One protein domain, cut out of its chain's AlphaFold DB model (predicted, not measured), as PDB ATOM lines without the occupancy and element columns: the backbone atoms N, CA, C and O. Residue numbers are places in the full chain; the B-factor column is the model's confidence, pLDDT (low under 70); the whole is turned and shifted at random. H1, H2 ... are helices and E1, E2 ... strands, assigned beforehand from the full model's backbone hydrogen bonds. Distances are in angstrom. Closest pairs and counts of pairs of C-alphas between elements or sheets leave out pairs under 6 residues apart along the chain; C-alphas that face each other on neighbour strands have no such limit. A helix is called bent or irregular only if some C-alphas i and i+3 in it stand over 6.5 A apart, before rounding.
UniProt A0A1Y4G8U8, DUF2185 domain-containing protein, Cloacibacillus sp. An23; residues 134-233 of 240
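What this domain is: This is residues 134 to 233 of the 240 residues of the protein "DUF2185 domain-containing protein" of Cloacibacillus sp. An23 (UniProt A0A1Y4G8U8). A twisted sheet of five strands makes a wall through the domain, and two short helices, H3 and H4, lie over it, H3 running along E1. The other three helices are short pieces near the ends of strands: H1 follows directly on E1, H2 lies out past the end of E3, and H5 follows directly on E5. A stretch with no named element, residues 134 to 147, runs along the outside before the first strand. The printed part has 100 residues with five named helices and five named strands, in the order E1 H1 E2 E3 H2 E4 H3 H4 E5 H5; the class is mixed, helices and strands, with 50 residues in named elements, and the sheet is mixed, in the order E4 E1 E3 E2 E5. It is compact, with a radius of gyration of the C-alphas of 13.0 A, and rounded, with spans of 33, 29 and 29 A.

Where its parts are: The printed part begins at Glu 134, and residues 134 to 147 have no named element. E1 is residues 148 to 152, 13.5 A from first to last C-alpha, and begins with C-alpha 148 at (229.207, 165.821, 163.817). H1 is residues 153 to 156. E2 is residues 164 to 167, 10.6 A long. E3, residues 178 to 184, is the longest strand at 16.5 A and ends with C-alpha 184 at (238.455, 176.846, 168.182). H2 is residues 190 to 194. E4 is residues 199 to 203, 13.0 A long. H3, residues 204 to 210, is the longest helix by residues and measures 10.1 A. H4, residues 212 to 217, measures 10.4 A and is irregular: C-alphas 213 and 216 are 7.1 A apart. E5 is residues 225 to 227. H5, residues 228 to 231, ends with C-alpha 231 at (232.106, 189.065, 174.568).

How they stand to each other: E4 and E5 are the edge strands of the sheet. E1 and E3 are parallel, at 17 degrees, with N 179 and O 148 at 2.8 A and N 183 and O 150 at 2.9 A, within hydrogen-bond range. E4 and E1 are antiparallel, at 143 degrees, with N 149 and O 202 at 2.8 A. E2 and E3 form a hairpin, antiparallel at 164 degrees, with N 182 and O 166 at 2.8 A. E2 and E5 are antiparallel, at 173 degrees, with N 226 and O 165 at 2.8 A. H3 is on the sheet at a height over the sheet of 9.7 A, over E1 and along the strands, at 0 degrees to E1 on the local plane; the closest C-alphas of the two are those of Glu 148 and Leu 204, 6.0 A apart. H4 only grazes the sheet, with residues 214 to 217. H3 and H4 are close but not clearly touching, with the C-alphas of Cys 208 and Met 215 closest at 6.3 A, and run opposite ways at a steep tilt of 40 degrees. H1 only grazes the sheet; it is close but not clearly touching H3, with the C-alphas of Ile 155 and Tyr 210 closest at 7.3 A. H2 is only just on the sheet, with 5 pairs of C-alphas within 10 A, and only grazes it with residues 192 to 193. H5 is only just not on the sheet, with 4 such pairs, and is apart from H3 and H4. In H2 and H3 every O i to N i+4 pair is within hydrogen-bond range, in H4 0 of 2 are, beside 2 of 3 O i to N i+3 pairs, and H1 and H5 are too short for an O i to N i+4 pair.

The domain as a whole: The two C-alphas farthest apart are those of Cys 173 and Gly 233, at 39.0 A. The printed part has no cut. No link is long; those from H1 to E2, E2 to E3 and H4 to E5 are short, and the others are tight. The mean pLDDT of the printed part is 94.2, and residues 231 to 233, of which 231 belongs to H5, are under 70.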
ATOM      1  N   GLU A 134     233.742 157.698 178.607       95.62
ATOM      2  CA  GLU A 134     232.839 157.255 179.677       95.62
ATOM      3  C   GLU A 134     232.248 158.392 180.529       95.62
ATOM      4  O   GLU A 134     231.190 158.207 181.132       95.62
ATOM      5  N   ASP A 135     232.888 159.564 180.549       97.25
ATOM      6  CA  ASP A 135     232.460 160.723 181.338       97.25
ATOM      7  C   ASP A 135     231.556 161.684 180.547       97.25
ATOM      8  O   ASP A 135     230.964 162.604 181.124       97.25
ATOM      9  N   ILE A 136     231.411 161.473 179.233       97.50
ATOM     10  CA  ILE A 136     230.550 162.284 178.368       97.50
ATOM     11  C   ILE A 136     229.080 162.057 178.723       97.50
ATOM     12  O   ILE A 136     228.542 160.951 178.642       97.50
ATOM     13  N   LYS A 137     228.389 163.144 179.072       97.25
ATOM     14  CA  LYS A 137     226.965 163.132 179.419       97.25
ATOM     15  C   LYS A 137     226.110 163.458 178.192       97.25
ATOM     16  O   LYS A 137     226.504 164.300 177.387       97.25
ATOM     17  N   PRO A 138     224.911 162.864 178.052       96.00
ATOM     18  CA  PRO A 138     223.975 163.203 176.983       96.00
ATOM     19  C   PRO A 138     223.235 164.514 177.313       96.00
ATOM     20  O   PRO A 138     222.146 164.492 177.888       96.00
ATOM     21  N   LEU A 139     223.848 165.651 176.988       96.31
ATOM     22  CA  LEU A 139     223.314 167.003 177.158       96.31
ATOM     23  C   LEU A 139     222.357 167.400 176.015       96.31
ATOM     24  O   LEU A 139     221.322 168.007 176.279       96.31
ATOM     25  N   LEU A 140     222.634 166.997 174.767       93.38
ATOM     26  CA  LEU A 140     221.820 167.309 173.576       93.38
ATOM     27  C   LEU A 140     220.792 166.213 173.238       93.38
ATOM     28  O   LEU A 140     220.836 165.582 172.182       93.38
ATOM     29  N   LYS A 141     219.837 165.963 174.137       89.00
ATOM     30  CA  LYS A 141     218.873 164.849 173.985       89.00
ATOM     31  C   LYS A 141     217.850 165.048 172.867       89.00
ATOM     32  O   LYS A 141     217.464 164.074 172.217       89.00
ATOM     33  N   ASP A 142     217.459 166.291 172.616       88.56
ATOM     34  CA  ASP A 142     216.385 166.639 171.677       88.56
ATOM     35  C   ASP A 142     216.914 167.120 170.316       88.56
ATOM     36  O   ASP A 142     216.156 167.623 169.494       88.56
ATOM     37  N   TRP A 143     218.215 166.946 170.054       92.06
ATOM     38  CA  TRP A 143     218.825 167.326 168.783       92.06
ATOM     39  C   TRP A 143     218.512 166.311 167.675       92.06
ATOM     40  O   TRP A 143     218.886 165.132 167.753       92.06
ATOM     41  N   ASP A 144     217.837 166.774 166.626       89.75
ATOM     42  CA  ASP A 144     217.404 165.983 165.468       89.75
ATOM     43  C   ASP A 144     218.193 166.286 164.181       89.75
ATOM     44  O   ASP A 144     218.113 165.528 163.212       89.75
ATOM     45  N   GLY A 145     219.001 167.349 164.189       92.50
ATOM     46  CA  GLY A 145     219.896 167.719 163.099       92.50
ATOM     47  C   GLY A 145     221.172 166.880 163.034       92.50
ATOM     48  O   GLY A 145     221.388 165.934 163.793       92.50
ATOM     49  N   SER A 146     222.053 167.250 162.114       94.88
ATOM     50  CA  SER A 146     223.398 166.681 161.987       94.88
ATOM     51  C   SER A 146     224.212 166.959 163.253       94.88
ATOM     52  O   SER A 146     224.107 168.043 163.828       94.88
ATOM     53  N   ILE A 147     224.964 165.963 163.718       95.25
ATOM     54  CA  ILE A 147     225.592 165.954 165.053       95.25
ATOM     55  C   ILE A 147     227.106 166.070 165.007       95.25
ATOM     56  O   ILE A 147     227.696 166.418 166.016       95.25
ATOM     57  N   GLU A 148     227.751 165.776 163.883       96.38
ATOM     58  CA  GLU A 148     229.207 165.821 163.817       96.38
ATOM     59  C   GLU A 148     229.656 167.249 163.478       96.38
ATOM     60  O   GLU A 148     229.051 167.950 162.666       96.38
ATOM     61  N   CYS A 149     230.706 167.709 164.135       97.25
ATOM     62  CA  CYS A 149     231.353 169.001 163.949       97.25
ATOM     63  C   CYS A 149     232.866 168.795 163.936       97.25
ATOM     64  O   CYS A 149     233.349 167.690 164.184       97.25
ATOM     65  N   CYS A 150     233.626 169.853 163.684       97.31
ATOM     66  CA  CYS A 150     235.076 169.819 163.807       97.31
ATOM     67  C   CYS A 150     235.512 170.740 164.947       97.31
ATOM     68  O   CYS A 150     234.975 171.836 165.109       97.31
ATOM     69  N   ALA A 151     236.459 170.272 165.749       98.19
ATOM     70  CA  ALA A 151     237.027 171.032 166.852       98.19
ATOM     71  C   ALA A 151     238.544 170.847 166.899       98.19
ATOM     72  O   ALA A 151     239.054 169.787 166.513       98.19
ATOM     73  N   SER A 152     239.247 171.884 167.350       98.19
ATOM     74  CA  SER A 152     240.694 171.850 167.548       98.19
ATOM     75  C   SER A 152     241.090 170.994 168.751       98.19
ATOM     76  O   SER A 152     240.328 170.805 169.708       98.19
ATOM     77  N   ASP A 153     242.326 170.506 168.737       97.62
ATOM     78  CA  ASP A 153     242.892 169.774 169.867       97.62
ATOM     79  C   ASP A 153     243.179 170.683 171.065       97.62
ATOM     80  O   ASP A 153     243.215 170.192 172.192       97.62
ATOM     81  N   ARG A 154     243.268 172.005 170.869       98.19
ATOM     82  CA  ARG A 154     243.254 172.968 171.982       98.19
ATOM     83  C   ARG A 154     242.024 172.756 172.867       98.19
ATOM     84  O   ARG A 154     242.124 172.738 174.088       98.19
ATOM     85  N   ILE A 155     240.860 172.517 172.267       98.19
ATOM     86  CA  ILE A 155     239.645 172.195 173.023       98.19
ATOM     87  C   ILE A 155     239.685 170.735 173.482       98.19
ATOM     88  O   ILE A 155     239.565 170.450 174.671       98.19
ATOM     89  N   LEU A 156     239.850 169.797 172.546       97.81
ATOM     90  CA  LEU A 156     239.596 168.379 172.812       97.81
ATOM     91  C   LEU A 156     240.698 167.682 173.618       97.81
ATOM     92  O   LEU A 156     240.392 166.817 174.436       97.81
ATOM     93  N   ALA A 157     241.966 168.015 173.386       96.94
ATOM     94  CA  ALA A 157     243.111 167.414 174.068       96.94
ATOM     95  C   ALA A 157     243.571 168.261 175.262       96.94
ATOM     96  O   ALA A 157     243.762 167.715 176.350       96.94
ATOM     97  N   ASP A 158     243.683 169.580 175.085       97.50
ATOM     98  CA  ASP A 158     244.181 170.471 176.141       97.50
ATOM     99  C   ASP A 158     243.074 170.937 177.106       97.50
ATOM    100  O   ASP A 158     243.369 171.411 178.205       97.50
ATOM    101  N   GLY A 159     241.797 170.772 176.738       96.88
ATOM    102  CA  GLY A 159     240.656 171.144 177.577       96.88
ATOM    103  C   GLY A 159     240.390 172.650 177.629       96.88
ATOM    104  O   GLY A 159     239.781 173.127 178.589       96.88
ATOM    105  N   CYS A 160     240.866 173.415 176.643       96.75
ATOM    106  CA  CYS A 160     240.607 174.848 176.569       96.75
ATOM    107  C   CYS A 160     239.118 175.142 176.331       96.75
ATOM    108  O   CYS A 160     238.397 174.383 175.680       96.75
ATOM    109  N   LYS A 161     238.673 176.288 176.855       95.81
ATOM    110  CA  LYS A 161     237.357 176.865 176.567       95.81
ATOM    111  C   LYS A 161     237.259 177.294 175.103       95.81
ATOM    112  O   LYS A 161     238.277 177.604 174.483       95.81
ATOM    113  N   ILE A 162     236.039 177.331 174.571       97.69
ATOM    114  CA  ILE A 162     235.796 177.767 173.195       97.69
ATOM    115  C   ILE A 162     235.906 179.289 173.152       97.69
ATOM    116  O   ILE A 162     235.153 179.996 173.812       97.69
ATOM    117  N   GLY A 163     236.865 179.792 172.376       97.12
ATOM    118  CA  GLY A 163     237.061 181.229 172.177       97.12
ATOM    119  C   GLY A 163     236.463 181.730 170.869       97.12
ATOM    120  O   GLY A 163     236.051 182.884 170.794       97.12
ATOM    121  N   TYR A 164     236.377 180.866 169.856       97.06
ATOM    122  CA  TYR A 164     235.788 181.188 168.563       97.06
ATOM    123  C   TYR A 164     235.019 179.992 168.009       97.06
ATOM    124  O   TYR A 164     235.459 178.844 168.113       97.06
ATOM    125  N   CYS A 165     233.879 180.250 167.379       97.31
ATOM    126  CA  CYS A 165     233.213 179.245 166.568       97.31
ATOM    127  C   CYS A 165     232.579 179.854 165.328       97.31
ATOM    128  O   CYS A 165     232.121 180.994 165.352       97.31
ATOM    129  N   GLU A 166     232.484 179.064 164.269       97.44
ATOM    130  CA  GLU A 166     231.791 179.446 163.045       97.44
ATOM    131  C   GLU A 166     230.984 178.286 162.482       97.44
ATOM    132  O   GLU A 166     231.311 177.114 162.689       97.44
ATOM    133  N   ARG A 167     229.907 178.615 161.767       98.06
ATOM    134  CA  ARG A 167     229.040 177.619 161.146       98.06
ATOM    135  C   ARG A 167     229.101 177.702 159.630       98.06
ATOM    136  O   ARG A 167     228.382 178.473 158.997       98.06
ATOM    137  N   VAL A 168     229.901 176.843 159.017       96.81
ATOM    138  CA  VAL A 168     230.064 176.777 157.564       96.81
ATOM    139  C   VAL A 168     229.081 175.776 156.971       96.81
ATOM    140  O   VAL A 168     228.946 174.652 157.448       96.81
ATOM    141  N   LYS A 169     228.381 176.157 155.897       96.75
ATOM    142  CA  LYS A 169     227.476 175.228 155.213       96.75
ATOM    143  C   LYS A 169     228.282 174.078 154.585       96.75
ATOM    144  O   LYS A 169     229.095 174.348 153.697       96.75
ATOM    145  N   PRO A 170     228.040 172.812 154.969       96.19
ATOM    146  CA  PRO A 170     228.739 171.684 154.372       96.19
ATOM    147  C   PRO A 170     228.291 171.458 152.919       96.19
ATOM    148  O   PRO A 170     227.196 171.878 152.522       96.19
ATOM    149  N   PRO A 171     229.100 170.768 152.096       93.81
ATOM    150  CA  PRO A 171     228.643 170.323 150.788       93.81
ATOM    151  C   PRO A 171     227.448 169.375 150.944       93.81
ATOM    152  O   PRO A 171     227.329 168.645 151.926       93.81
ATOM    153  N   ARG A 172     226.571 169.333 149.933       91.19
ATOM    154  CA  ARG A 172     225.302 168.583 149.991       91.19
ATOM    155  C   ARG A 172     225.459 167.110 150.392       91.19
ATOM    156  O   ARG A 172     224.569 166.550 151.017       91.19
ATOM    157  N   CYS A 173     226.556 166.464 150.000       90.31
ATOM    158  CA  CYS A 173     226.827 165.070 150.358       90.31
ATOM    159  C   CYS A 173     227.103 164.862 151.853       90.31
ATOM    160  O   CYS A 173     226.895 163.752 152.332       90.31
ATOM    161  N   ASP A 174     227.502 165.912 152.570       95.12
ATOM    162  CA  ASP A 174     227.897 165.861 153.974       95.12
ATOM    163  C   ASP A 174     226.852 166.471 154.914       95.12
ATOM    164  O   ASP A 174     226.915 166.248 156.118       95.12
ATOM    165  N   GLU A 175     225.836 167.158 154.374       94.31
ATOM    166  CA  GLU A 175     224.746 167.794 155.137       94.31
ATOM    167  C   GLU A 175     224.038 166.848 156.114       94.31
ATOM    168  O   GLU A 175     223.481 167.310 157.102       94.31
ATOM    169  N   GLY A 176     224.042 165.536 155.861       93.69
ATOM    170  CA  GLY A 176     223.417 164.562 156.753       93.69
ATOM    171  C   GLY A 176     224.164 164.345 158.066       93.69
ATOM    172  O   GLY A 176     223.539 164.106 159.096       93.69
ATOM    173  N   TRP A 177     225.492 164.412 158.040       95.81
ATOM    174  CA  TRP A 177     226.334 164.086 159.190       95.81
ATOM    175  C   TRP A 177     227.026 165.321 159.767       95.81
ATOM    176  O   TRP A 177     227.047 165.484 160.985       95.81
ATOM    177  N   ASN A 178     227.470 166.234 158.902       97.19
ATOM    178  CA  ASN A 178     228.173 167.455 159.259       97.19
ATOM    179  C   ASN A 178     227.179 168.569 159.628       97.19
ATOM    180  O   ASN A 178     226.356 168.994 158.820       97.19
ATOM    181  N   SER A 179     227.261 169.051 160.864       97.12
ATOM    182  CA  SER A 179     226.472 170.164 161.404       97.12
ATOM    183  C   SER A 179     226.881 171.535 160.859       97.12
ATOM    184  O   SER A 179     226.120 172.503 160.994       97.12
ATOM    185  N   GLY A 180     228.069 171.610 160.255       97.19
ATOM    186  CA  GLY A 180     228.718 172.827 159.793       97.19
ATOM    187  C   GLY A 180     229.531 173.550 160.861       97.19
ATOM    188  O   GLY A 180     230.194 174.526 160.539       97.19
ATOM    189  N   TRP A 181     229.486 173.107 162.119       98.19
ATOM    190  CA  TRP A 181     230.190 173.791 163.198       98.19
ATOM    191  C   TRP A 181     231.698 173.519 163.194       98.19
ATOM    192  O   TRP A 181     232.144 172.370 163.102       98.19
ATOM    193  N   TRP A 182     232.449 174.604 163.352       97.69
ATOM    194  CA  TRP A 182     233.882 174.666 163.605       97.69
ATOM    195  C   TRP A 182     234.118 175.349 164.950       97.69
ATOM    196  O   TRP A 182     233.637 176.460 165.162       97.69
ATOM    197  N   PHE A 183     234.831 174.682 165.860       98.44
ATOM    198  CA  PHE A 183     235.130 175.190 167.201       98.44
ATOM    199  C   PHE A 183     236.639 175.319 167.415       98.44
ATOM    200  O   PHE A 183     237.378 174.359 167.189       98.44
ATOM    201  N   LEU A 184     237.068 176.487 167.892       97.94
ATOM    202  CA  LEU A 184     238.455 176.846 168.182       97.94
ATOM    203  C   LEU A 184     238.574 177.437 169.597       97.94
ATOM    204  O   LEU A 184     237.646 178.074 170.108       97.94
ATOM    205  N   ALA A 185     239.735 177.276 170.229       97.44
ATOM    206  CA  ALA A 185     240.057 177.966 171.476       97.44
ATOM    207  C   ALA A 185     240.319 179.471 171.248       97.44
ATOM    208  O   ALA A 185     240.231 180.282 172.175       97.44
ATOM    209  N   GLY A 186     240.595 179.866 170.005       95.31
ATOM    210  CA  GLY A 186     240.868 181.237 169.581       95.31
ATOM    211  C   GLY A 186     242.309 181.681 169.839       95.31
ATOM    212  O   GLY A 186     242.580 182.878 169.799       95.31
ATOM    213  N   ASP A 187     243.208 180.750 170.164       95.06
ATOM    214  CA  ASP A 187     244.652 180.985 170.288       95.06
ATOM    215  C   ASP A 187     245.489 180.175 169.282       95.06
ATOM    216  O   ASP A 187     246.717 180.210 169.338       95.06
ATOM    217  N   GLU A 188     244.828 179.476 168.357       96.94
ATOM    218  CA  GLU A 188     245.436 178.780 167.227       96.94
ATOM    219  C   GLU A 188     246.050 179.773 166.224       96.94
ATOM    220  O   GLU A 188     245.398 180.731 165.802       96.94
ATOM    221  N   ASP A 189     247.301 179.536 165.823       95.88
ATOM    222  CA  ASP A 189     247.985 180.305 164.780       95.88
ATOM    223  C   ASP A 189     247.810 179.678 163.383       95.88
ATOM    224  O   ASP A 189     247.234 178.604 163.223       95.88
ATOM    225  N   GLU A 190     248.290 180.365 162.344       95.81
ATOM    226  CA  GLU A 190     248.144 179.922 160.948       95.81
ATOM    227  C   GLU A 190     248.784 178.544 160.695       95.81
ATOM    228  O   GLU A 190     248.174 177.700 160.044       95.81
ATOM    229  N   GLU A 191     249.962 178.276 161.274       97.06
ATOM    230  CA  GLU A 191     250.633 176.972 161.152       97.06
ATOM    231  C   GLU A 191     249.795 175.852 161.785       97.06
ATOM    232  O   GLU A 191     249.677 174.765 161.218       97.06
ATOM    233  N   TYR A 192     249.162 176.124 162.930       96.88
ATOM    234  CA  TYR A 192     248.259 175.183 163.581       96.88
ATOM    235  C   TYR A 192     247.009 174.905 162.738       96.88
ATOM    236  O   TYR A 192     246.602 173.746 162.612       96.88
ATOM    237  N   LEU A 193     246.399 175.950 162.168       95.75
ATOM    238  CA  LEU A 193     245.178 175.844 161.361       95.75
ATOM    239  C   LEU A 193     245.402 175.088 160.039       95.75
ATOM    240  O   LEU A 193     244.472 174.450 159.541       95.75
ATOM    241  N   ASP A 194     246.622 175.119 159.499       95.06
ATOM    242  CA  ASP A 194     246.981 174.450 158.243       95.06
ATOM    243  C   ASP A 194     247.196 172.926 158.378       95.06
ATOM    244  O   ASP A 194     247.131 172.201 157.375       95.06
ATOM    245  N   ASP A 195     247.415 172.398 159.589       94.44
ATOM    246  CA  ASP A 195     247.573 170.955 159.824       94.44
ATOM    247  C   ASP A 195     246.267 170.295 160.296       94.44
ATOM    248  O   ASP A 195     245.862 170.375 161.455       94.44
ATOM    249  N   TRP A 196     245.638 169.520 159.406       91.00
ATOM    250  CA  TRP A 196     244.427 168.744 159.703       91.00
ATOM    251  C   TRP A 196     244.584 167.718 160.836       91.00
ATOM    252  O   TRP A 196     243.570 167.235 161.352       91.00
ATOM    253  N   ASN A 197     245.808 167.360 161.234       93.62
ATOM    254  CA  ASN A 197     246.040 166.500 162.394       93.62
ATOM    255  C   ASN A 197     245.765 167.205 163.720       93.62
ATOM    256  O   ASN A 197     245.517 166.505 164.696       93.62
ATOM    257  N   ASN A 198     245.716 168.537 163.747       96.06
ATOM    258  CA  ASN A 198     245.358 169.330 164.923       96.06
ATOM    259  C   ASN A 198     243.846 169.401 165.178       96.06
ATOM    260  O   ASN A 198     243.388 170.027 166.133       96.06
ATOM    261  N   PHE A 199     243.056 168.755 164.320       95.81
ATOM    262  CA  PHE A 199     241.603 168.787 164.367       95.81
ATOM    263  C   PHE A 199     241.013 167.393 164.481       95.81
ATOM    264  O   PHE A 199     241.594 166.395 164.043       95.81
ATOM    265  N   SER A 200     239.817 167.323 165.051       95.12
ATOM    266  CA  SER A 200     239.056 166.083 165.132       95.12
ATOM    267  C   SER A 200     237.594 166.320 164.784       95.12
ATOM    268  O   SER A 200     236.990 167.308 165.202       95.12
ATOM    269  N   VAL A 201     237.001 165.368 164.061       94.50
ATOM    270  CA  VAL A 201     235.544 165.291 163.937       94.50
ATOM    271  C   VAL A 201     234.988 164.744 165.250       94.50
ATOM    272  O   VAL A 201     235.450 163.713 165.732       94.50
ATOM    273  N   SER A 202     234.036 165.452 165.849       95.00
ATOM    274  CA  SER A 202     233.443 165.134 167.152       95.00
ATOM    275  C   SER A 202     231.938 165.361 167.145       95.00
ATOM    276  O   SER A 202     231.416 166.056 166.281       95.00
ATOM    277  N   ASP A 203     231.232 164.772 168.105       95.38
ATOM    278  CA  ASP A 203     229.797 164.996 168.288       95.38
ATOM    279  C   ASP A 203     229.539 166.346 168.984       95.38
ATOM    280  O   ASP A 203     230.233 166.698 169.940       95.38
ATOM    281  N   LEU A 204     228.516 167.090 168.560       97.62
ATOM    282  CA  LEU A 204     228.093 168.344 169.191       97.62
ATOM    283  C   LEU A 204     227.806 168.165 170.685       97.62
ATOM    284  O   LEU A 204     228.116 169.043 171.487       97.62
ATOM    285  N   ASN A 205     227.259 167.016 171.089       97.56
ATOM    286  CA  ASN A 205     227.050 166.681 172.489       97.56
ATOM    287  C   ASN A 205     228.378 166.600 173.247       97.56
ATOM    288  O   ASN A 205     228.458 167.058 174.386       97.56
ATOM    289  N   THR A 206     229.414 166.030 172.627       97.38
ATOM    290  CA  THR A 206     230.763 166.007 173.198       97.38
ATOM    291  C   THR A 206     231.257 167.429 173.404       97.38
ATOM    292  O   THR A 206     231.644 167.753 174.521       97.38
ATOM    293  N   ILE A 207     231.146 168.304 172.401       98.00
ATOM    294  CA  ILE A 207     231.552 169.714 172.527       98.00
ATOM    295  C   ILE A 207     230.818 170.418 173.675       98.00
ATOM    296  O   ILE A 207     231.452 171.090 174.482       98.00
ATOM    297  N   CYS A 208     229.518 170.169 173.848       97.56
ATOM    298  CA  CYS A 208     228.749 170.723 174.969       97.56
ATOM    299  C   CYS A 208     229.233 170.246 176.352       97.56
ATOM    300  O   CYS A 208     228.924 170.881 177.354       97.56
ATOM    301  N   ASN A 209     229.947 169.115 176.446       98.00
ATOM    302  CA  ASN A 209     230.560 168.678 177.707       98.00
ATOM    303  C   ASN A 209     231.869 169.425 178.003       98.00
ATOM    304  O   ASN A 209     232.194 169.591 179.178       98.00
ATOM    305  N   TYR A 210     232.595 169.878 176.976       97.69
ATOM    306  CA  TYR A 210     233.759 170.758 177.135       97.69
ATOM    307  C   TYR A 210     233.320 172.180 177.479       97.69
ATOM    308  O   TYR A 210     233.871 172.806 178.385       97.69
ATOM    309  N   ASP A 211     232.286 172.666 176.793       97.12
ATOM    310  CA  ASP A 211     231.776 174.011 176.990       97.12
ATOM    311  C   ASP A 211     230.243 174.067 176.882       97.12
ATOM    312  O   ASP A 211     229.698 174.175 175.785       97.12
ATOM    313  N   PRO A 212     229.502 173.970 178.001       95.94
ATOM    314  CA  PRO A 212     228.038 174.020 177.976       95.94
ATOM    315  C   PRO A 212     227.470 175.356 177.478       95.94
ATOM    316  O   PRO A 212     226.325 175.403 177.024       95.94
ATOM    317  N   ASP A 213     228.260 176.430 177.542       94.12
ATOM    318  CA  ASP A 213     227.825 177.788 177.211       94.12
ATOM    319  C   ASP A 213     227.538 177.952 175.707       94.12
ATOM    320  O   ASP A 213     226.786 178.843 175.315       94.12
ATOM    321  N   ILE A 214     228.030 177.035 174.861       95.19
ATOM    322  CA  ILE A 214     227.756 177.031 173.415       95.19
ATOM    323  C   ILE A 214     226.365 176.501 173.039       95.19
ATOM    324  O   ILE A 214     225.883 176.766 171.935       95.19
ATOM    325  N   MET A 215     225.690 175.765 173.931       95.50
ATOM    326  CA  MET A 215     224.411 175.102 173.634       95.50
ATOM    327  C   MET A 215     223.338 176.033 173.030       95.50
ATOM    328  O   MET A 215     222.700 175.621 172.057       95.50
ATOM    329  N   PRO A 216     223.127 177.273 173.526       94.75
ATOM    330  CA  PRO A 216     222.127 178.191 172.971       94.75
ATOM    331  C   PRO A 216     222.423 178.650 171.538       94.75
ATOM    332  O   PRO A 216     221.517 179.105 170.843       94.75
ATOM    333  N   PHE A 217     223.674 178.539 171.089       95.00
ATOM    334  CA  PHE A 217     224.128 179.063 169.803       95.00
ATOM    335  C   PHE A 217     224.122 178.015 168.689       95.00
ATOM    336  O   PHE A 217     224.164 178.375 167.517       95.00
ATOM    337  N   LEU A 218     223.986 176.723 169.012       95.88
ATOM    338  CA  LEU A 218     224.053 175.630 168.032       95.88
ATOM    339  C   LEU A 218     223.008 175.720 166.908       95.88
ATOM    340  O   LEU A 218     223.200 175.150 165.827       95.88
ATOM    341  N   THR A 219     221.905 176.433 167.136       94.81
ATOM    342  CA  THR A 219     220.831 176.648 166.154       94.81
ATOM    343  C   THR A 219     221.041 177.867 165.257       94.81
ATOM    344  O   THR A 219     220.204 178.109 164.389       94.81
ATOM    345  N   LEU A 220     222.121 178.636 165.438       96.38
ATOM    346  CA  LEU A 220     222.435 179.771 164.569       96.38
ATOM    347  C   LEU A 220     222.578 179.336 163.101       96.38
ATOM    348  O   LEU A 220     223.033 178.218 162.837       96.38
ATOM    349  N   PRO A 221     222.162 180.173 162.134       96.81
ATOM    350  CA  PRO A 221     222.222 179.823 160.721       96.81
ATOM    351  C   PRO A 221     223.659 179.625 160.215       96.81
ATOM    352  O   PRO A 221     224.640 179.991 160.854       96.81
ATOM    353  N   TYR A 222     223.782 179.024 159.030       97.12
ATOM    354  CA  TYR A 222     225.067 178.968 158.334       97.12
ATOM    355  C   TYR A 222     225.547 180.376 157.964       97.12
ATOM    356  O   TYR A 222     224.750 181.190 157.497       97.12
ATOM    357  N   GLY A 223     226.851 180.610 158.084       96.62
ATOM    358  CA  GLY A 223     227.506 181.895 157.850       96.62
ATOM    359  C   GLY A 223     227.719 182.723 159.117       96.62
ATOM    360  O   GLY A 223     228.402 183.737 159.045       96.62
ATOM    361  N   GLU A 224     227.174 182.294 160.257       97.12
ATOM    362  CA  GLU A 224     227.397 182.955 161.543       97.12
ATOM    363  C   GLU A 224     228.732 182.536 162.163       97.12
ATOM    364  O   GLU A 224     229.142 181.373 162.065       97.12
ATOM    365  N   SER A 225     229.364 183.479 162.857       96.38
ATOM    366  CA  SER A 225     230.519 183.247 163.717       96.38
ATOM    367  C   SER A 225     230.370 183.998 165.037       96.38
ATOM    368  O   SER A 225     229.651 184.993 165.130       96.38
ATOM    369  N   LEU A 226     231.014 183.486 166.080       95.38
ATOM    370  CA  LEU A 226     230.998 184.050 167.424       95.38
ATOM    371  C   LEU A 226     232.425 184.104 167.956       95.38
ATOM    372  O   LEU A 226     233.128 183.093 167.937       95.38
ATOM    373  N   ASN A 227     232.820 185.269 168.464       94.00
ATOM    374  CA  ASN A 227     234.060 185.454 169.205       94.00
ATOM    375  C   ASN A 227     233.729 185.669 170.687       94.00
ATOM    376  O   ASN A 227     233.313 186.750 171.099       94.00
ATOM    377  N   PHE A 228     233.902 184.629 171.497       89.69
ATOM    378  CA  PHE A 228     233.599 184.678 172.928       89.69
ATOM    379  C   PHE A 228     234.645 185.469 173.721       89.69
ATOM    380  O   PHE A 228     234.335 185.995 174.787       89.69
ATOM    381  N   ARG A 229     235.861 185.643 173.183       77.31
ATOM    382  CA  ARG A 229     236.907 186.447 173.836       77.31
ATOM    383  C   ARG A 229     236.577 187.941 173.815       77.31
ATOM    384  O   ARG A 229     236.932 188.646 174.752       77.31
ATOM    385  N   GLU A 230     235.886 188.403 172.775       72.06
ATOM    386  CA  GLU A 230     235.388 189.784 172.669       72.06
ATOM    387  C   GLU A 230     234.140 190.013 173.536       72.06
ATOM    388  O   GLU A 230     233.949 191.099 174.076       72.06
ATOM    389  N   LEU A 231     233.312 188.981 173.735       60.16
ATOM    390  CA  LEU A 231     232.106 189.065 174.568       60.16
ATOM    391  C   LEU A 231     232.418 189.137 176.073       60.16
ATOM    392  O   LEU A 231     231.705 189.819 176.810       60.16
ATOM    393  N   ASP A 232     233.493 188.483 176.518       57.31
ATOM    394  CA  ASP A 232     233.933 188.487 177.920       57.31
ATOM    395  C   ASP A 232     234.884 189.657 178.262       57.31
ATOM    396  O   ASP A 232     235.211 189.871 179.433       57.31
ATOM    397  N   GLY A 233     235.323 190.440 177.266       50.41
ATOM    398  CA  GLY A 233     236.382 191.437 177.413       50.41
ATOM    399  C   GLY A 233     236.196 192.704 176.576       50.41
ATOM    400  O   GLY A 233     236.850 192.856 175.551       50.41
TER     401      GLY A 233